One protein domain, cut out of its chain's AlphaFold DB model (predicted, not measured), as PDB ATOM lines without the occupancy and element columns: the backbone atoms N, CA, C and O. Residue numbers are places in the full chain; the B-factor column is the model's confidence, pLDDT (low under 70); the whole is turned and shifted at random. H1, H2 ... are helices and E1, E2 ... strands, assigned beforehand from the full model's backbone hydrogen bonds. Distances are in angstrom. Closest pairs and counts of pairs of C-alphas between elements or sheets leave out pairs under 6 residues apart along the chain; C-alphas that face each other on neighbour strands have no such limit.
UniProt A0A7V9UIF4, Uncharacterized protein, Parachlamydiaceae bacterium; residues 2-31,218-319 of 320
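Overview. This is residues 2 to 31 and 218 to 319 of the 320 residues of an uncharacterized protein of Parachlamydiaceae bacterium (UniProt A0A7V9UIF4). Three long helices, H1, H3 and H5, run side by side as a bundle with H5 next to both others, and a small four-stranded sheet covers the side of this bundle away from H1. H3 and the short H4 pack on one face of the sheet, whose other face is bare of helices, while H2 sits at one end beyond H1. The printed part has 132 residues with five named helices and four named strands, in the order H1 H2 H3 E1 E2 H4 E3 E4 H5; the sheet, E1 E2 E4 E3, is antiparallel and the class is mixed, helices and strands. The whole is compact, with a radius of gyration of the C-alphas of 14.4 A, and rounded, spanning 38 by 32 by 31 A.

Along the chain. H1, residues 2 to 18, begins at C-alpha 2 (-15.125, 28.463, 10.243) and is 24.9 A long. H2 is residues 22 to 27. After the cut, H3, residues 218 to 239, runs 31.3 A from C-alpha 218 (1.335, 50.763, -11.943). E1 is residues 247 to 249, E2 262 to 266, 12.5 A, and H4 270 to 279, 14.1 A. E3 is residues 285 to 287 and E4 291 to 294. H5, residues 303 to 317, is 21.2 A long and ends at C-alpha 317 (-13.917, 20.146, -1.085).

Arrangement. H5 is the hub. It touches H1 at a shallow tilt of 22 degrees, opposite ways, with the C-alphas of Ala 12 and Tyr 303 closest at 4.8 A. It touches H3 at 27 degrees, the same way, Leu 231 and Ile 306 closest at 6.1 A between C-alphas. With residues 312 to 317 alone it touches H4 at a steep tilt of 52 degrees; the C-alphas of Cys 273 and Ser 316 are closest, 5.3 A. H3 and H4 are on the same face of the sheet, at heights of 8.5 A and 9.4 A; H4 stands up from it. E1 and E2 form a hairpin, with N 248 and O 265 2.9 A apart; E2 and E4 have N 264 and O 292 at 2.8 A; the hairpin E3 and E4 has N 287 and O 291 at 2.8 A. E2, H4 and E3 are a split strand-helix-strand unit, two strands running the same way with E4 between them, and its crossover is right-handed. In H1, H3, H4 and H5 every O i to N i+4 pair is within hydrogen-bond range; H2 has 0 of 2, but 3 of 3 O i to N i+3 pairs.

Size, cuts and confidence. The farthest C-alphas, of Tyr 27 and Leu 243, are 43.1 A apart. Residues 32 to 217 are not printed, a gap of 27.0 A between C-alphas 31 and 218. The link E1 to E2 is long. Only residue 319 is under 70 in pLDDT.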
ATOM      1  N   LEU A   2     -14.125  27.383  10.102       78.81
ATOM      2  CA  LEU A   2     -15.125  28.463  10.243       78.81
ATOM      3  C   LEU A   2     -14.568  29.764  10.856       78.81
ATOM      4  O   LEU A   2     -14.809  30.838  10.318       78.81
ATOM      5  N   GLU A   3     -13.806  29.680  11.950       83.12
ATOM      6  CA  GLU A   3     -13.181  30.861  12.578       83.12
ATOM      7  C   GLU A   3     -12.112  31.504  11.686       83.12
ATOM      8  O   GLU A   3     -12.072  32.726  11.562       83.12
ATOM      9  N   LEU A   4     -11.321  30.675  10.992       87.31
ATOM     10  CA  LEU A   4     -10.362  31.118   9.978       87.31
ATOM     11  C   LEU A   4     -11.072  31.970   8.918       87.31
ATOM     12  O   LEU A   4     -10.739  33.138   8.752       87.31
ATOM     13  N   LEU A   5     -12.106  31.429   8.267       88.88
ATOM     14  CA  LEU A   5     -12.847  32.141   7.223       88.88
ATOM     15  C   LEU A   5     -13.479  33.444   7.748       88.88
ATOM     16  O   LEU A   5     -13.364  34.473   7.092       88.88
ATOM     17  N   LYS A   6     -14.044  33.457   8.964       88.56
ATOM     18  CA  LYS A   6     -14.576  34.694   9.574       88.56
ATOM     19  C   LYS A   6     -13.521  35.796   9.716       88.56
ATOM     20  O   LYS A   6     -13.826  36.957   9.459       88.56
ATOM     21  N   SER A   7     -12.288  35.451  10.096       89.94
ATOM     22  CA  SER A   7     -11.204  36.441  10.194       89.94
ATOM     23  C   SER A   7     -10.856  37.057   8.829       89.94
ATOM     24  O   SER A   7     -10.674  38.271   8.721       89.94
ATOM     25  N   TYR A   8     -10.878  36.251   7.762       93.31
ATOM     26  CA  TYR A   8     -10.657  36.724   6.394       93.31
ATOM     27  C   TYR A   8     -11.816  37.551   5.848       93.31
ATOM     28  O   TYR A   8     -11.574  38.466   5.066       93.31
ATOM     29  N   GLN A   9     -13.052  37.295   6.281       94.94
ATOM     30  CA  GLN A   9     -14.202  38.113   5.901       94.94
ATOM     31  C   GLN A   9     -14.031  39.569   6.354       94.94
ATOM     32  O   GLN A   9     -14.225  40.492   5.562       94.94
ATOM     33  N   ALA A  10     -13.632  39.780   7.613       92.50
ATOM     34  CA  ALA A  10     -13.381  41.114   8.155       92.50
ATOM     35  C   ALA A  10     -12.203  41.803   7.443       92.50
ATOM     36  O   ALA A  10     -12.318  42.961   7.046       92.50
ATOM     37  N   LYS A  11     -11.106  41.067   7.210       95.00
ATOM     38  CA  LYS A  11      -9.942  41.554   6.449       95.00
ATOM     39  C   LYS A  11     -10.323  41.957   5.019       95.00
ATOM     40  O   LYS A  11      -9.919  43.022   4.567       95.00
ATOM     41  N   ALA A  12     -11.130  41.155   4.325       96.50
ATOM     42  CA  ALA A  12     -11.604  41.458   2.977       96.50
ATOM     43  C   ALA A  12     -12.448  42.742   2.939       96.50
ATOM     44  O   ALA A  12     -12.198  43.608   2.106       96.50
ATOM     45  N   ALA A  13     -13.383  42.904   3.883       95.50
ATOM     46  CA  ALA A  13     -14.204  44.112   3.981       95.50
ATOM     47  C   ALA A  13     -13.362  45.374   4.229       95.50
ATOM     48  O   ALA A  13     -13.623  46.421   3.632       95.50
ATOM     49  N   GLN A  14     -12.329  45.274   5.071       96.19
ATOM     50  CA  GLN A  14     -11.389  46.370   5.290       96.19
ATOM     51  C   GLN A  14     -10.622  46.712   4.005       96.19
ATOM     52  O   GLN A  14     -10.635  47.869   3.583       96.19
ATOM     53  N   LEU A  15     -10.018  45.714   3.349       96.94
ATOM     54  CA  LEU A  15      -9.251  45.907   2.115       96.94
ATOM     55  C   LEU A  15     -10.103  46.502   0.983       96.94
ATOM     56  O   LEU A  15      -9.624  47.358   0.245       96.94
ATOM     57  N   ASP A  16     -11.375  46.111   0.869       97.56
ATOM     58  CA  ASP A  16     -12.316  46.708  -0.088       97.56
ATOM     59  C   ASP A  16     -12.671  48.162   0.256       97.56
ATOM     60  O   ASP A  16     -12.860  48.993  -0.636       97.56
ATOM     61  N   SER A  17     -12.758  48.505   1.544       96.94
ATOM     62  CA  SER A  17     -13.038  49.881   1.970       96.94
ATOM     63  C   SER A  17     -11.888  50.838   1.627       96.94
ATOM     64  O   SER A  17     -12.142  51.975   1.205       96.94
ATOM     65  N   GLU A  18     -10.655  50.337   1.738       96.38
ATOM     66  CA  GLU A  18      -9.389  51.034   1.490       96.38
ATOM     67  C   GLU A  18      -8.949  50.974   0.014       96.38
ATOM     68  O   GLU A  18      -8.025  51.686  -0.376       96.38
ATOM     69  N   ASP A  19      -9.611  50.162  -0.821       97.25
ATOM     70  CA  ASP A  19      -9.254  49.981  -2.228       97.25
ATOM     71  C   ASP A  19      -9.453  51.280  -3.038       97.25
ATOM     72  O   ASP A  19     -10.596  51.690  -3.289       97.25
ATOM     73  N   PRO A  20      -8.369  51.915  -3.528       96.50
ATOM     74  CA  PRO A  20      -8.478  53.136  -4.321       96.50
ATOM     75  C   PRO A  20      -9.141  52.885  -5.681       96.50
ATOM     76  O   PRO A  20      -9.651  53.824  -6.295       96.50
ATOM     77  N   LEU A  21      -9.166  51.633  -6.157       96.88
ATOM     78  CA  LEU A  21      -9.735  51.273  -7.451       96.88
ATOM     79  C   LEU A  21     -11.201  50.824  -7.374       96.88
ATOM     80  O   LEU A  21     -11.802  50.541  -8.411       96.88
ATOM     81  N   LYS A  22     -11.825  50.816  -6.188       96.44
ATOM     82  CA  LYS A  22     -13.197  50.308  -5.997       96.44
ATOM     83  C   LYS A  22     -14.237  50.964  -6.910       96.44
ATOM     84  O   LYS A  22     -15.173  50.304  -7.357       96.44
ATOM     85  N   LYS A  23     -14.060  52.253  -7.236       96.44
ATOM     86  CA  LYS A  23     -14.979  53.004  -8.110       96.44
ATOM     87  C   LYS A  23     -15.034  52.438  -9.539       96.44
ATOM     88  O   LYS A  23     -16.100  52.459 -10.157       96.44
ATOM     89  N   TYR A  24     -13.922  51.877 -10.029       96.12
ATOM     90  CA  TYR A  24     -13.790  51.371 -11.399       96.12
ATOM     91  C   TYR A  24     -14.573  50.085 -11.632       96.12
ATOM     92  O   TYR A  24     -14.892  49.783 -12.776       96.12
ATOM     93  N   ARG A  25     -14.994  49.373 -10.576       96.31
ATOM     94  CA  ARG A  25     -15.892  48.218 -10.724       96.31
ATOM     95  C   ARG A  25     -17.183  48.594 -11.457       96.31
ATOM     96  O   ARG A  25     -17.691  47.789 -12.226       96.31
ATOM     97  N   SER A  26     -17.684  49.820 -11.272       95.00
ATOM     98  CA  SER A  26     -18.888  50.306 -11.967       95.00
ATOM     99  C   SER A  26     -18.664  50.611 -13.456       95.00
ATOM    100  O   SER A  26     -19.624  50.740 -14.216       95.00
ATOM    101  N   TYR A  27     -17.405  50.682 -13.901       95.69
ATOM    102  CA  TYR A  27     -17.049  50.956 -15.294       95.69
ATOM    103  C   TYR A  27     -17.097  49.691 -16.151       95.69
ATOM    104  O   TYR A  27     -16.849  49.776 -17.348       95.69
ATOM    105  N   PHE A  28     -17.436  48.536 -15.570       96.06
ATOM    106  CA  PHE A  28     -17.568  47.260 -16.266       96.06
ATOM    107  C   PHE A  28     -18.969  46.685 -16.090       96.06
ATOM    108  O   PHE A  28     -19.591  46.808 -15.033       96.06
ATOM    109  N   SER A  29     -19.461  46.011 -17.128       94.00
ATOM    110  CA  SER A  29     -20.736  45.298 -17.056       94.00
ATOM    111  C   SER A  29     -20.533  43.932 -16.401       94.00
ATOM    112  O   SER A  29     -19.997  43.008 -17.012       94.00
ATOM    113  N   LEU A  30     -20.953  43.819 -15.142       93.81
ATOM    114  CA  LEU A  30     -20.889  42.581 -14.364       93.81
ATOM    115  C   LEU A  30     -22.003  41.593 -14.767       93.81
ATOM    116  O   LEU A  30     -23.023  42.016 -15.322       93.81
ATOM    117  N   PRO A  31     -21.852  40.285 -14.473       91.88
ATOM    118  CA  PRO A  31     -22.945  39.325 -14.611       91.88
ATOM    119  C   PRO A  31     -24.214  39.780 -13.872       91.88
ATOM    120  O   PRO A  31     -24.142  40.392 -12.809       91.88
ATOM    121  N   ALA A 218       0.652  51.011 -13.216       96.06
ATOM    122  CA  ALA A 218       1.335  50.763 -11.943       96.06
ATOM    123  C   ALA A 218       0.350  50.558 -10.773       96.06
ATOM    124  O   ALA A 218       0.523  49.643  -9.967       96.06
ATOM    125  N   ASN A 219      -0.721  51.359 -10.702       97.38
ATOM    126  CA  ASN A 219      -1.756  51.210  -9.672       97.38
ATOM    127  C   ASN A 219      -2.565  49.928  -9.885       97.38
ATOM    128  O   ASN A 219      -2.844  49.201  -8.929       97.38
ATOM    129  N   PHE A 220      -2.894  49.627 -11.146       97.25
ATOM    130  CA  PHE A 220      -3.541  48.375 -11.532       97.25
ATOM    131  C   PHE A 220      -2.713  47.161 -11.083       97.25
ATOM    132  O   PHE A 220      -3.229  46.264 -10.411       97.25
ATOM    133  N   ARG A 221      -1.409  47.155 -11.393       97.38
ATOM    134  CA  ARG A 221      -0.497  46.063 -11.040       97.38
ATOM    135  C   ARG A 221      -0.330  45.922  -9.528       97.38
ATOM    136  O   ARG A 221      -0.435  44.810  -9.019       97.38
ATOM    137  N   LYS A 222      -0.188  47.033  -8.799       97.69
ATOM    138  CA  LYS A 222      -0.114  47.028  -7.331       97.69
ATOM    139  C   LYS A 222      -1.336  46.357  -6.700       97.69
ATOM    140  O   LYS A 222      -1.192  45.510  -5.820       97.69
ATOM    141  N   LYS A 223      -2.551  46.687  -7.160       97.88
ATOM    142  CA  LYS A 223      -3.768  46.011  -6.678       97.88
ATOM    143  C   LYS A 223      -3.779  44.529  -7.065       97.88
ATOM    144  O   LYS A 223      -4.140  43.701  -6.233       97.88
ATOM    145  N   SER A 224      -3.355  44.183  -8.282       98.12
ATOM    146  CA  SER A 224      -3.250  42.785  -8.719       98.12
ATOM    147  C   SER A 224      -2.393  41.942  -7.776       98.12
ATOM    148  O   SER A 224      -2.804  40.846  -7.390       98.12
ATOM    149  N   GLU A 225      -1.228  42.454  -7.382       98.12
ATOM    150  CA  GLU A 225      -0.298  41.775  -6.479       98.12
ATOM    151  C   GLU A 225      -0.899  41.571  -5.090       98.12
ATOM    152  O   GLU A 225      -0.817  40.466  -4.553       98.12
ATOM    153  N   LEU A 226      -1.582  42.585  -4.548       97.94
ATOM    154  CA  LEU A 226      -2.267  42.498  -3.254       97.94
ATOM    155  C   LEU A 226      -3.443  41.511  -3.275       97.94
ATOM    156  O   LEU A 226      -3.601  40.711  -2.350       97.94
ATOM    157  N   GLN A 227      -4.252  41.530  -4.337       98.25
ATOM    158  CA  GLN A 227      -5.375  40.605  -4.511       98.25
ATOM    159  C   GLN A 227      -4.898  39.158  -4.588       98.25
ATOM    160  O   GLN A 227      -5.401  38.286  -3.884       98.25
ATOM    161  N   THR A 228      -3.897  38.898  -5.421       98.00
ATOM    162  CA  THR A 228      -3.355  37.548  -5.587       98.00
ATOM    163  C   THR A 228      -2.553  37.072  -4.381       98.00
ATOM    164  O   THR A 228      -2.592  35.883  -4.087       98.00
ATOM    165  N   ALA A 229      -1.883  37.967  -3.648       97.94
ATOM    166  CA  ALA A 229      -1.286  37.635  -2.357       97.94
ATOM    167  C   ALA A 229      -2.361  37.237  -1.334       97.94
ATOM    168  O   ALA A 229      -2.235  36.189  -0.708       97.94
ATOM    169  N   SER A 230      -3.453  38.004  -1.234       97.44
ATOM    170  CA  SER A 230      -4.580  37.688  -0.340       97.44
ATOM    171  C   SER A 230      -5.244  36.356  -0.699       97.44
ATOM    172  O   SER A 230      -5.556  35.559   0.182       97.44
ATOM    173  N   LEU A 231      -5.436  36.091  -1.997       98.25
ATOM    174  CA  LEU A 231      -5.973  34.823  -2.484       98.25
ATOM    175  C   LEU A 231      -5.034  33.653  -2.157       98.25
ATOM    176  O   LEU A 231      -5.502  32.636  -1.656       98.25
ATOM    177  N   LEU A 232      -3.730  33.791  -2.419       98.19
ATOM    178  CA  LEU A 232      -2.736  32.759  -2.114       98.19
ATOM    179  C   LEU A 232      -2.699  32.453  -0.612       98.19
ATOM    180  O   LEU A 232      -2.808  31.292  -0.234       98.19
ATOM    181  N   GLU A 233      -2.625  33.487   0.229       96.88
ATOM    182  CA  GLU A 233      -2.621  33.375   1.693       96.88
ATOM    183  C   GLU A 233      -3.857  32.612   2.200       96.88
ATOM    184  O   GLU A 233      -3.748  31.697   3.018       96.88
ATOM    185  N   LEU A 234      -5.039  32.955   1.681       97.06
ATOM    186  CA  LEU A 234      -6.295  32.322   2.070       97.06
ATOM    187  C   LEU A 234      -6.386  30.865   1.584       97.06
ATOM    188  O   LEU A 234      -6.812  29.989   2.340       97.06
ATOM    189  N   LEU A 235      -5.949  30.581   0.356       97.00
ATOM    190  CA  LEU A 235      -5.890  29.223  -0.192       97.00
ATOM    191  C   LEU A 235      -4.929  28.325   0.598       97.00
ATOM    192  O   LEU A 235      -5.293  27.202   0.945       97.00
ATOM    193  N   GLU A 236      -3.730  28.815   0.914       95.44
ATOM    194  CA  GLU A 236      -2.750  28.082   1.723       95.44
ATOM    195  C   GLU A 236      -3.269  27.841   3.142       95.44
ATOM    196  O   GLU A 236      -3.175  26.723   3.653       95.44
ATOM    197  N   SER A 237      -3.904  28.850   3.743       94.62
ATOM    198  CA  SER A 237      -4.519  28.727   5.064       94.62
ATOM    199  C   SER A 237      -5.612  27.661   5.080       94.62
ATOM    200  O   SER A 237      -5.618  26.819   5.974       94.62
ATOM    201  N   VAL A 238      -6.497  27.628   4.078       93.56
ATOM    202  CA  VAL A 238      -7.519  26.576   3.959       93.56
ATOM    203  C   VAL A 238      -6.885  25.207   3.748       93.56
ATOM    204  O   VAL A 238      -7.233  24.270   4.466       93.56
ATOM    205  N   SER A 239      -5.939  25.089   2.815       93.19
ATOM    206  CA  SER A 239      -5.273  23.820   2.503       93.19
ATOM    207  C   SER A 239      -4.571  23.227   3.732       93.19
ATOM    208  O   SER A 239      -4.701  22.034   4.002       93.19
ATOM    209  N   SER A 240      -3.949  24.075   4.565       92.31
ATOM    210  CA  SER A 240      -3.285  23.673   5.816       92.31
ATOM    211  C   SER A 240      -4.219  23.109   6.895       92.31
ATOM    212  O   SER A 240      -3.755  22.449   7.821       92.31
ATOM    213  N   THR A 241      -5.537  23.327   6.786       91.94
ATOM    214  CA  THR A 241      -6.507  22.755   7.736       91.94
ATOM    215  C   THR A 241      -6.795  21.271   7.499       91.94
ATOM    216  O   THR A 241      -7.414  20.630   8.348       91.94
ATOM    217  N   TYR A 242      -6.351  20.719   6.367       90.19
ATOM    218  CA  TYR A 242      -6.524  19.315   6.016       90.19
ATOM    219  C   TYR A 242      -5.259  18.519   6.350       90.19
ATOM    220  O   TYR A 242      -4.147  18.961   6.076       90.19
ATOM    221  N   LEU A 243      -5.425  17.297   6.870       90.38
ATOM    222  CA  LEU A 243      -4.298  16.382   7.104       90.38
ATOM    223  C   LEU A 243      -3.581  16.017   5.793       90.38
ATOM    224  O   LEU A 243      -2.360  15.894   5.755       90.38
ATOM    225  N   LYS A 244      -4.360  15.853   4.718       91.56
ATOM    226  CA  LYS A 244      -3.880  15.703   3.346       91.56
ATOM    227  C   LYS A 244      -4.463  16.851   2.514       91.56
ATOM    228  O   LYS A 244      -5.688  16.906   2.394       91.56
ATOM    229  N   PRO A 245      -3.631  17.740   1.948       93.06
ATOM    230  CA  PRO A 245      -4.094  18.839   1.110       93.06
ATOM    231  C   PRO A 245      -5.016  18.348  -0.018       93.06
ATOM    232  O   PRO A 245      -4.630  17.432  -0.745       93.06
ATOM    233  N   PRO A 246      -6.219  18.927  -0.190       93.81
ATOM    234  CA  PRO A 246      -7.124  18.563  -1.284       93.81
ATOM    235  C   PRO A 246      -6.721  19.195  -2.629       93.81
ATOM    236  O   PRO A 246      -7.173  18.753  -3.689       93.81
ATOM    237  N   PHE A 247      -5.866  20.219  -2.592       96.12
ATOM    238  CA  PHE A 247      -5.309  20.890  -3.759       96.12
ATOM    239  C   PHE A 247      -3.936  21.501  -3.460       96.12
ATOM    240  O   PHE A 247      -3.566  21.713  -2.302       96.12
ATOM    241  N   GLU A 248      -3.230  21.862  -4.526       95.62
ATOM    242  CA  GLU A 248      -1.974  22.609  -4.510       95.62
ATOM    243  C   GLU A 248      -2.069  23.828  -5.432       95.62
ATOM    244  O   GLU A 248      -2.598  23.744  -6.540       95.62
ATOM    245  N   VAL A 249      -1.535  24.971  -5.000       98.00
ATOM    246  CA  VAL A 249      -1.345  26.119  -5.895       98.00
ATOM    247  C   VAL A 249      -0.046  25.911  -6.669       98.00
ATOM    248  O   VAL A 249       1.036  26.034  -6.106       98.00
ATOM    249  N   ILE A 250      -0.159  25.612  -7.964       97.88
ATOM    250  CA  ILE A 250       0.991  25.318  -8.841       97.88
ATOM    251  C   ILE A 250       1.584  26.575  -9.493       97.88
ATOM    252  O   ILE A 250       2.631  26.523 -10.136       97.88
ATOM    253  N   THR A 251       0.914  27.721  -9.364       98.12
ATOM    254  CA  THR A 251       1.484  29.015  -9.761       98.12
ATOM    255  C   THR A 251       2.593  29.421  -8.780       98.12
ATOM    256  O   THR A 251       2.386  29.284  -7.574       98.12
ATOM    257  N   PRO A 252       3.739  29.958  -9.250       98.06
ATOM    258  CA  PRO A 252       4.827  30.386  -8.372       98.06
ATOM    259  C   PRO A 252       4.366  31.338  -7.264       98.06
ATOM    260  O   PRO A 252       3.624  32.283  -7.516       98.06
ATOM    261  N   LYS A 253       4.839  31.117  -6.033       96.44
ATOM    262  CA  LYS A 253       4.471  31.955  -4.876       96.44
ATOM    263  C   LYS A 253       5.062  33.360  -4.965       96.44
ATOM    264  O   LYS A 253       4.416  34.322  -4.550       96.44
ATOM    265  N   ASN A 254       6.271  33.464  -5.525       96.56
ATOM    266  CA  ASN A 254       6.968  34.730  -5.712       96.56
ATOM    267  C   ASN A 254       6.120  35.664  -6.604       96.56
ATOM    268  O   ASN A 254       5.845  35.288  -7.746       96.56
ATOM    269  N   PRO A 255       5.708  36.855  -6.120       94.81
ATOM    270  CA  PRO A 255       4.893  37.794  -6.894       94.81
ATOM    271  C   PRO A 255       5.530  38.214  -8.227       94.81
ATOM    272  O   PRO A 255       4.793  38.422  -9.192       94.81
ATOM    273  N   ASP A 256       6.861  38.232  -8.321       93.81
ATOM    274  CA  ASP A 256       7.598  38.589  -9.544       93.81
ATOM    275  C   ASP A 256       7.544  37.490 -10.619       93.81
ATOM    276  O   ASP A 256       7.897  37.709 -11.775       93.81
ATOM    277  N   GLN A 257       7.089  36.289 -10.253       95.44
ATOM    278  CA  GLN A 257       6.997  35.121 -11.133       95.44
ATOM    279  C   GLN A 257       5.545  34.777 -11.509       95.44
ATOM    280  O   GLN A 257       5.273  33.676 -11.996       95.44
ATOM    281  N   ARG A 258       4.589  35.694 -11.285       96.88
ATOM    282  CA  ARG A 258       3.172  35.479 -11.622       96.88
ATOM    283  C   ARG A 258       2.404  36.754 -11.978       96.88
ATOM    284  O   ARG A 258       2.661  37.856 -11.496       96.88
ATOM    285  N   GLY A 259       1.379  36.565 -12.807       96.50
ATOM    286  CA  GLY A 259       0.340  37.560 -13.071       96.50
ATOM    287  C   GLY A 259      -0.788  37.519 -12.035       96.50
ATOM    288  O   GLY A 259      -0.614  37.040 -10.914       96.50
ATOM    289  N   CYS A 260      -1.975  37.964 -12.440       95.69
ATOM    290  CA  CYS A 260      -3.180  37.921 -11.616       95.69
ATOM    291  C   CYS A 260      -3.865  36.540 -11.553       95.69
ATOM    292  O   CYS A 260      -4.844  36.377 -10.836       95.69
ATOM    293  N   GLN A 261      -3.375  35.540 -12.295       98.06
ATOM    294  CA  GLN A 261      -3.932  34.185 -12.297       98.06
ATOM    295  C   GLN A 261      -3.216  33.297 -11.276       98.06
ATOM    296  O   GLN A 261      -1.988  33.216 -11.307       98.06
ATOM    297  N   LEU A 262      -3.977  32.549 -10.473       98.50
ATOM    298  CA  LEU A 262      -3.495  31.374  -9.746       98.50
ATOM    299  C   LEU A 262      -4.133  30.103 -10.318       98.50
ATOM    300  O   LEU A 262      -5.336  30.054 -10.576       98.50
ATOM    301  N   SER A 263      -3.315  29.076 -10.520       98.38
ATOM    302  CA  SER A 263      -3.722  27.741 -10.951       98.38
ATOM    303  C   SER A 263      -3.689  26.793  -9.755       98.38
ATOM    304  O   SER A 263      -2.667  26.682  -9.079       98.38
ATOM    305  N   LEU A 264      -4.801  26.109  -9.513       98.19
ATOM    306  CA  LEU A 264      -4.987  25.147  -8.438       98.19
ATOM    307  C   LEU A 264      -5.067  23.751  -9.053       98.19
ATOM    308  O   LEU A 264      -5.989  23.465  -9.814       98.19
ATOM    309  N   LEU A 265      -4.106  22.894  -8.725       97.50
ATOM    310  CA  LEU A 265      -4.148  21.470  -9.023       97.50
ATOM    311  C   LEU A 265      -5.015  20.781  -7.968       97.50
ATOM    312  O   LEU A 265      -4.629  20.711  -6.805       97.50
ATOM    313  N   ILE A 266      -6.185  20.288  -8.364       96.19
ATOM    314  CA  ILE A 266      -7.111  19.582  -7.473       96.19
ATOM    315  C   ILE A 266      -6.784  18.084  -7.521       96.19
ATOM    316  O   ILE A 266      -6.773  17.487  -8.597       96.19
ATOM    317  N   TYR A 267      -6.499  17.455  -6.377       93.00
ATOM    318  CA  TYR A 267      -6.066  16.048  -6.358       93.00
ATOM    319  C   TYR A 267      -7.222  15.044  -6.450       93.00
ATOM    320  O   TYR A 267      -7.038  13.958  -6.996       93.00
ATOM    321  N   ASN A 268      -8.393  15.404  -5.918       86.25
ATOM    322  CA  ASN A 268      -9.593  14.564  -5.933       86.25
ATOM    323  C   ASN A 268     -10.489  14.921  -7.140       86.25
ATOM    324  O   ASN A 268      -9.991  15.415  -8.151       86.25
ATOM    325  N   ASP A 269     -11.799  14.661  -7.066       88.81
ATOM    326  CA  ASP A 269     -12.758  14.878  -8.157       88.81
ATOM    327  C   ASP A 269     -12.908  16.367  -8.539       88.81
ATOM    328  O   ASP A 269     -13.824  17.084  -8.129       88.81
ATOM    329  N   CYS A 270     -11.969  16.848  -9.359       93.38
ATOM    330  CA  CYS A 270     -11.918  18.225  -9.831       93.38
ATOM    331  C   CYS A 270     -13.162  18.615 -10.632       93.38
ATOM    332  O   CYS A 270     -13.550  19.781 -10.601       93.38
ATOM    333  N   LYS A 271     -13.782  17.666 -11.345       91.38
ATOM    334  CA  LYS A 271     -15.001  17.932 -12.116       91.38
ATOM    335  C   LYS A 271     -16.161  18.204 -11.177       91.38
ATOM    336  O   LYS A 271     -16.798  19.241 -11.303       91.38
ATOM    337  N   GLN A 272     -16.359  17.351 -10.177       93.06
ATOM    338  CA  GLN A 272     -17.394  17.577  -9.174       93.06
ATOM    339  C   GLN A 272     -17.136  18.860  -8.364       93.06
ATOM    340  O   GLN A 272     -18.071  19.585  -8.020       93.06
ATOM    341  N   CYS A 273     -15.872  19.174  -8.062       94.81
ATOM    342  CA  CYS A 273     -15.509  20.449  -7.444       94.81
ATOM    343  C   CYS A 273     -15.894  21.643  -8.334       94.81
ATOM    344  O   CYS A 273     -16.468  22.609  -7.833       94.81
ATOM    345  N   LEU A 274     -15.600  21.579  -9.637       94.31
ATOM    346  CA  LEU A 274     -15.954  22.614 -10.608       94.31
ATOM    347  C   LEU A 274     -17.476  22.778 -10.725       94.31
ATOM    348  O   LEU A 274     -17.963  23.895 -10.606       94.31
ATOM    349  N   GLU A 275     -18.230  21.685 -10.851       94.44
ATOM    350  CA  GLU A 275     -19.698  21.708 -10.924       94.44
ATOM    351  C   GLU A 275     -20.322  22.378  -9.691       94.44
ATOM    352  O   GLU A 275     -21.245  23.186  -9.804       94.44
ATOM    353  N   LYS A 276     -19.798  22.092  -8.490       95.19
ATOM    354  CA  LYS A 276     -20.248  22.742  -7.249       95.19
ATOM    355  C   LYS A 276     -19.901  24.230  -7.224       95.19
ATOM    356  O   LYS A 276     -20.706  25.023  -6.738       95.19
ATOM    357  N   LEU A 277     -18.729  24.623  -7.724       95.50
ATOM    358  CA  LEU A 277     -18.345  26.031  -7.848       95.50
ATOM    359  C   LEU A 277     -19.279  26.772  -8.817       95.50
ATOM    360  O   LEU A 277     -19.832  27.809  -8.451       95.50
ATOM    361  N   GLU A 278     -19.522  26.205  -9.997       94.12
ATOM    362  CA  GLU A 278     -20.417  26.758 -11.019       94.12
ATOM    363  C   GLU A 278     -21.861  26.868 -10.514       94.12
ATOM    364  O   GLU A 278     -22.496  27.909 -10.682       94.12
ATOM    365  N   HIS A 279     -22.363  25.848  -9.806       93.88
ATOM    366  CA  HIS A 279     -23.688  25.879  -9.178       93.88
ATOM    367  C   HIS A 279     -23.831  27.008  -8.142       93.88
ATOM    368  O   HIS A 279     -24.923  27.535  -7.938       93.88
ATOM    369  N   ASN A 280     -22.730  27.400  -7.500       93.81
ATOM    370  CA  ASN A 280     -22.683  28.523  -6.567       93.81
ATOM    371  C   ASN A 280     -22.361  29.870  -7.246       93.81
ATOM    372  O   ASN A 280     -22.130  30.854  -6.549       93.81
ATOM    373  N   GLY A 281     -22.347  29.938  -8.583       93.88
ATOM    374  CA  GLY A 281     -22.137  31.178  -9.336       93.88
ATOM    375  C   GLY A 281     -20.670  31.568  -9.541       93.88
ATOM    376  O   GLY A 281     -20.389  32.672 -10.011       93.88
ATOM    377  N   VAL A 282     -19.712  30.697  -9.216       96.81
ATOM    378  CA  VAL A 282     -18.289  30.956  -9.476       96.81
ATOM    379  C   VAL A 282     -17.972  30.651 -10.937       96.81
ATOM    380  O   VAL A 282     -18.149  29.529 -11.402       96.81
ATOM    381  N   ILE A 283     -17.432  31.639 -11.649       96.12
ATOM    382  CA  ILE A 283     -17.015  31.513 -13.048       96.12
ATOM    383  C   ILE A 283     -15.488  31.539 -13.099       96.12
ATOM    384  O   ILE A 283     -14.864  32.576 -12.866       96.12
ATOM    385  N   CYS A 284     -14.877  30.404 -13.424       94.00
ATOM    386  CA  CYS A 284     -13.426  30.232 -13.525       94.00
ATOM    387  C   CYS A 284     -13.054  29.435 -14.785       94.00
ATOM    388  O   CYS A 284     -13.929  28.973 -15.512       94.00
ATOM    389  N   ASP A 285     -11.759  29.318 -15.087       91.62
ATOM    390  CA  ASP A 285     -11.283  28.514 -16.219       91.62
ATOM    391  C   ASP A 285     -10.818  27.136 -15.736       91.62
ATOM    392  O   ASP A 285     -10.143  27.019 -14.715       91.62
ATOM    393  N   PHE A 286     -11.148  26.093 -16.491       92.75
ATOM    394  CA  PHE A 286     -10.732  24.724 -16.209       92.75
ATOM    395  C   PHE A 286      -9.744  24.225 -17.264       92.75
ATOM    396  O   PHE A 286      -9.937  24.395 -18.471       92.75
ATOM    397  N   ARG A 287      -8.675  23.578 -16.801       93.44
ATOM    398  CA  ARG A 287      -7.667  22.921 -17.628       93.44
ATOM    399  C   ARG A 287      -7.645  21.436 -17.281       93.44
ATOM    400  O   ARG A 287      -7.229  21.077 -16.177       93.44
ATOM    401  N   PRO A 288      -8.090  20.569 -18.208       86.94
ATOM    402  CA  PRO A 288      -8.020  19.136 -18.002       86.94
ATOM    403  C   PRO A 288      -6.588  18.673 -17.669       86.94
ATOM    404  O   PRO A 288      -5.630  19.243 -18.198       86.94
ATOM    405  N   PRO A 289      -6.439  17.623 -16.846       92.06
ATOM    406  CA  PRO A 289      -7.532  16.848 -16.258       92.06
ATOM    407  C   PRO A 289      -8.107  17.436 -14.958       92.06
ATOM    408  O   PRO A 289      -9.228  17.083 -14.604       92.06
ATOM    409  N   ASN A 290      -7.379  18.296 -14.244       96.44
ATOM    410  CA  ASN A 290      -7.705  18.623 -12.851       96.44
ATOM    411  C   ASN A 290      -7.155  19.975 -12.355       96.44
ATOM    412  O   ASN A 290      -6.823  20.116 -11.178       96.44
ATOM    413  N   VAL A 291      -7.031  20.970 -13.237       97.69
ATOM    414  CA  VAL A 291      -6.551  22.306 -12.862       97.69
ATOM    415  C   VAL A 291      -7.672  23.333 -12.984       97.69
ATOM    416  O   VAL A 291      -8.232  23.526 -14.060       97.69
ATOM    417  N   ILE A 292      -7.953  24.044 -11.895       97.62
ATOM    418  CA  ILE A 292      -8.837  25.215 -11.879       97.62
ATOM    419  C   ILE A 292      -7.967  26.472 -11.871       97.62
ATOM    420  O   ILE A 292      -7.064  26.606 -11.050       97.62
ATOM    421  N   ARG A 293      -8.223  27.408 -12.783       98.06
ATOM    422  CA  ARG A 293      -7.515  28.687 -12.887       98.06
ATOM    423  C   ARG A 293      -8.452  29.821 -12.505       98.06
ATOM    424  O   ARG A 293      -9.503  30.005 -13.118       98.06
ATOM    425  N   VAL A 294      -8.031  30.608 -11.526       97.75
ATOM    426  CA  VAL A 294      -8.764  31.771 -11.026       97.75
ATOM    427  C   VAL A 294      -7.954  33.036 -11.229       97.75
ATOM    428  O   VAL A 294      -6.755  33.069 -10.966       97.75
ATOM    429  N   THR A 295      -8.620  34.075 -11.718       97.31
ATOM    430  CA  THR A 295      -7.984  35.319 -12.152       97.31
ATOM    431  C   THR A 295      -8.780  36.526 -11.653       97.31
ATOM    432  O   THR A 295      -9.612  37.049 -12.402       97.31
ATOM    433  N   PRO A 296      -8.555  36.986 -10.408       97.62
ATOM    434  CA  PRO A 296      -9.115  38.244  -9.936       97.62
ATOM    435  C   PRO A 296      -8.584  39.419 -10.771       97.62
ATOM    436  O   PRO A 296      -7.378  39.642 -10.866       97.62
ATOM    437  N   SER A 297      -9.488  40.169 -11.392       96.81
ATOM    438  CA  SER A 297      -9.190  41.411 -12.097       96.81
ATOM    439  C   SER A 297      -9.157  42.597 -11.124       96.81
ATOM    440  O   SER A 297     -10.155  42.843 -10.439       96.81
ATOM    441  N   PRO A 298      -8.089  43.413 -11.122       97.00
ATOM    442  CA  PRO A 298      -8.019  44.633 -10.316       97.00
ATOM    443  C   PRO A 298      -9.115  45.653 -10.619       97.00
ATOM    444  O   PRO A 298      -9.457  46.457  -9.756       97.00
ATOM    445  N   PHE A 299      -9.684  45.645 -11.822       96.12
ATOM    446  CA  PHE A 299     -10.727  46.604 -12.164       96.12
ATOM    447  C   PHE A 299     -12.046  46.336 -11.461       96.12
ATOM    448  O   PHE A 299     -12.708  47.265 -11.007       96.12
ATOM    449  N   TYR A 300     -12.447  45.071 -11.410       96.12
ATOM    450  CA  TYR A 300     -13.825  44.734 -11.101       96.12
ATOM    451  C   TYR A 300     -13.978  43.595 -10.113       96.12
ATOM    452  O   TYR A 300     -15.106  43.375  -9.707       96.12
ATOM    453  N   ASN A 301     -12.919  42.910  -9.678       97.94
ATOM    454  CA  ASN A 301     -13.010  41.999  -8.541       97.94
ATOM    455  C   ASN A 301     -12.668  42.710  -7.233       97.94
ATOM    456  O   ASN A 301     -11.800  43.588  -7.188       97.94
ATOM    457  N   THR A 302     -13.364  42.315  -6.174       97.69
ATOM    458  CA  THR A 302     -13.155  42.777  -4.796       97.69
ATOM    459  C   THR A 302     -12.367  41.741  -3.993       97.69
ATOM    460  O   THR A 302     -12.218  40.586  -4.402       97.69
ATOM    461  N   TYR A 303     -11.848  42.134  -2.833       98.19
ATOM    462  CA  TYR A 303     -11.315  41.186  -1.856       98.19
ATOM    463  C   TYR A 303     -12.432  40.307  -1.281       98.19
ATOM    464  O   TYR A 303     -12.196  39.138  -0.974       98.19
ATOM    465  N   HIS A 304     -13.661  40.823  -1.203       97.06
ATOM    466  CA  HIS A 304     -14.831  40.025  -0.858       97.06
ATOM    467  C   HIS A 304     -15.132  38.925  -1.893       97.06
ATOM    468  O   HIS A 304     -15.381  37.794  -1.487       97.06
ATOM    469  N   ASP A 305     -15.012  39.189  -3.203       97.69
ATOM    470  CA  ASP A 305     -15.149  38.153  -4.246       97.69
ATOM    471  C   ASP A 305     -14.128  37.015  -4.041       97.69
ATOM    472  O   ASP A 305     -14.451  35.837  -4.192       97.69
ATOM    473  N   ILE A 306     -12.887  37.365  -3.677       97.94
ATOM    474  CA  ILE A 306     -11.811  36.407  -3.367       97.94
ATOM    475  C   ILE A 306     -12.174  35.563  -2.140       97.94
ATOM    476  O   ILE A 306     -12.018  34.341  -2.158       97.94
ATOM    477  N   TYR A 307     -12.669  36.206  -1.082       97.44
ATOM    478  CA  TYR A 307     -13.119  35.530   0.132       97.44
ATOM    479  C   TYR A 307     -14.279  34.559  -0.140       97.44
ATOM    480  O   TYR A 307     -14.211  33.392   0.261       97.44
ATOM    481  N   GLU A 308     -15.320  35.009  -0.843       97.00
ATOM    482  CA  GLU A 308     -16.481  34.182  -1.181       97.00
ATOM    483  C   GLU A 308     -16.077  33.009  -2.082       97.00
ATOM    484  O   GLU A 308     -16.479  31.872  -1.830       97.00
ATOM    485  N   PHE A 309     -15.191  33.234  -3.062       97.44
ATOM    486  CA  PHE A 309     -14.623  32.154  -3.870       97.44
ATOM    487  C   PHE A 309     -13.989  31.065  -2.998       97.44
ATOM    488  O   PHE A 309     -14.318  29.888  -3.158       97.44
ATOM    489  N   VAL A 310     -13.115  31.425  -2.051       96.94
ATOM    490  CA  VAL A 310     -12.460  30.416  -1.207       96.94
ATOM    491  C   VAL A 310     -13.451  29.750  -0.244       96.94
ATOM    492  O   VAL A 310     -13.324  28.553   0.030       96.94
ATOM    493  N   CYS A 311     -14.488  30.455   0.216       95.19
ATOM    494  CA  CYS A 311     -15.592  29.842   0.959       95.19
ATOM    495  C   CYS A 311     -16.321  28.773   0.131       95.19
ATOM    496  O   CYS A 311     -16.579  27.673   0.631       95.19
ATOM    497  N   HIS A 312     -16.639  29.070  -1.131       95.50
ATOM    498  CA  HIS A 312     -17.277  28.123  -2.046       95.50
ATOM    499  C   HIS A 312     -16.360  26.952  -2.400       95.50
ATOM    500  O   HIS A 312     -16.815  25.806  -2.391       95.50
ATOM    501  N   LEU A 313     -15.069  27.208  -2.627       95.25
ATOM    502  CA  LEU A 313     -14.067  26.164  -2.831       95.25
ATOM    503  C   LEU A 313     -14.014  25.236  -1.615       95.25
ATOM    504  O   LEU A 313     -14.221  24.037  -1.758       95.25
ATOM    505  N   SER A 314     -13.850  25.782  -0.408       92.31
ATOM    506  CA  SER A 314     -13.780  25.002   0.835       92.31
ATOM    507  C   SER A 314     -14.997  24.087   1.006       92.31
ATOM    508  O   SER A 314     -14.850  22.902   1.285       92.31
ATOM    509  N   LYS A 315     -16.211  24.602   0.767       91.19
ATOM    510  CA  LYS A 315     -17.451  23.803   0.808       91.19
ATOM    511  C   LYS A 315     -17.477  22.704  -0.257       91.19
ATOM    512  O   LYS A 315     -17.921  21.593   0.024       91.19
ATOM    513  N   SER A 316     -16.978  23.001  -1.455       91.19
ATOM    514  CA  SER A 316     -16.924  22.053  -2.574       91.19
ATOM    515  C   SER A 316     -15.952  20.896  -2.315       91.19
ATOM    516  O   SER A 316     -16.174  19.796  -2.819       91.19
ATOM    517  N   LEU A 317     -14.935  21.125  -1.473       87.00
ATOM    518  CA  LEU A 317     -13.917  20.146  -1.085       87.00
ATOM    519  C   LEU A 317     -14.333  19.208   0.068       87.00
ATOM    520  O   LEU A 317     -13.787  18.120   0.165       87.00
ATOM    521  N   ILE A 318     -15.288  19.587   0.933       70.62
ATOM    522  CA  ILE A 318     -15.691  18.814   2.140       70.62
ATOM    523  C   ILE A 318     -16.419  17.492   1.812       70.62
ATOM    524  O   ILE A 318     -16.592  16.643   2.679       70.62
ATOM    525  N   SER A 319     -16.856  17.305   0.567       56.66
ATOM    526  CA  SER A 319     -17.627  16.130   0.122       56.66
ATOM    527  C   SER A 319     -16.831  15.180  -0.786       56.66
ATOM    528  O   SER A 319     -17.439  14.396  -1.511       56.66
TER     529      SER A 319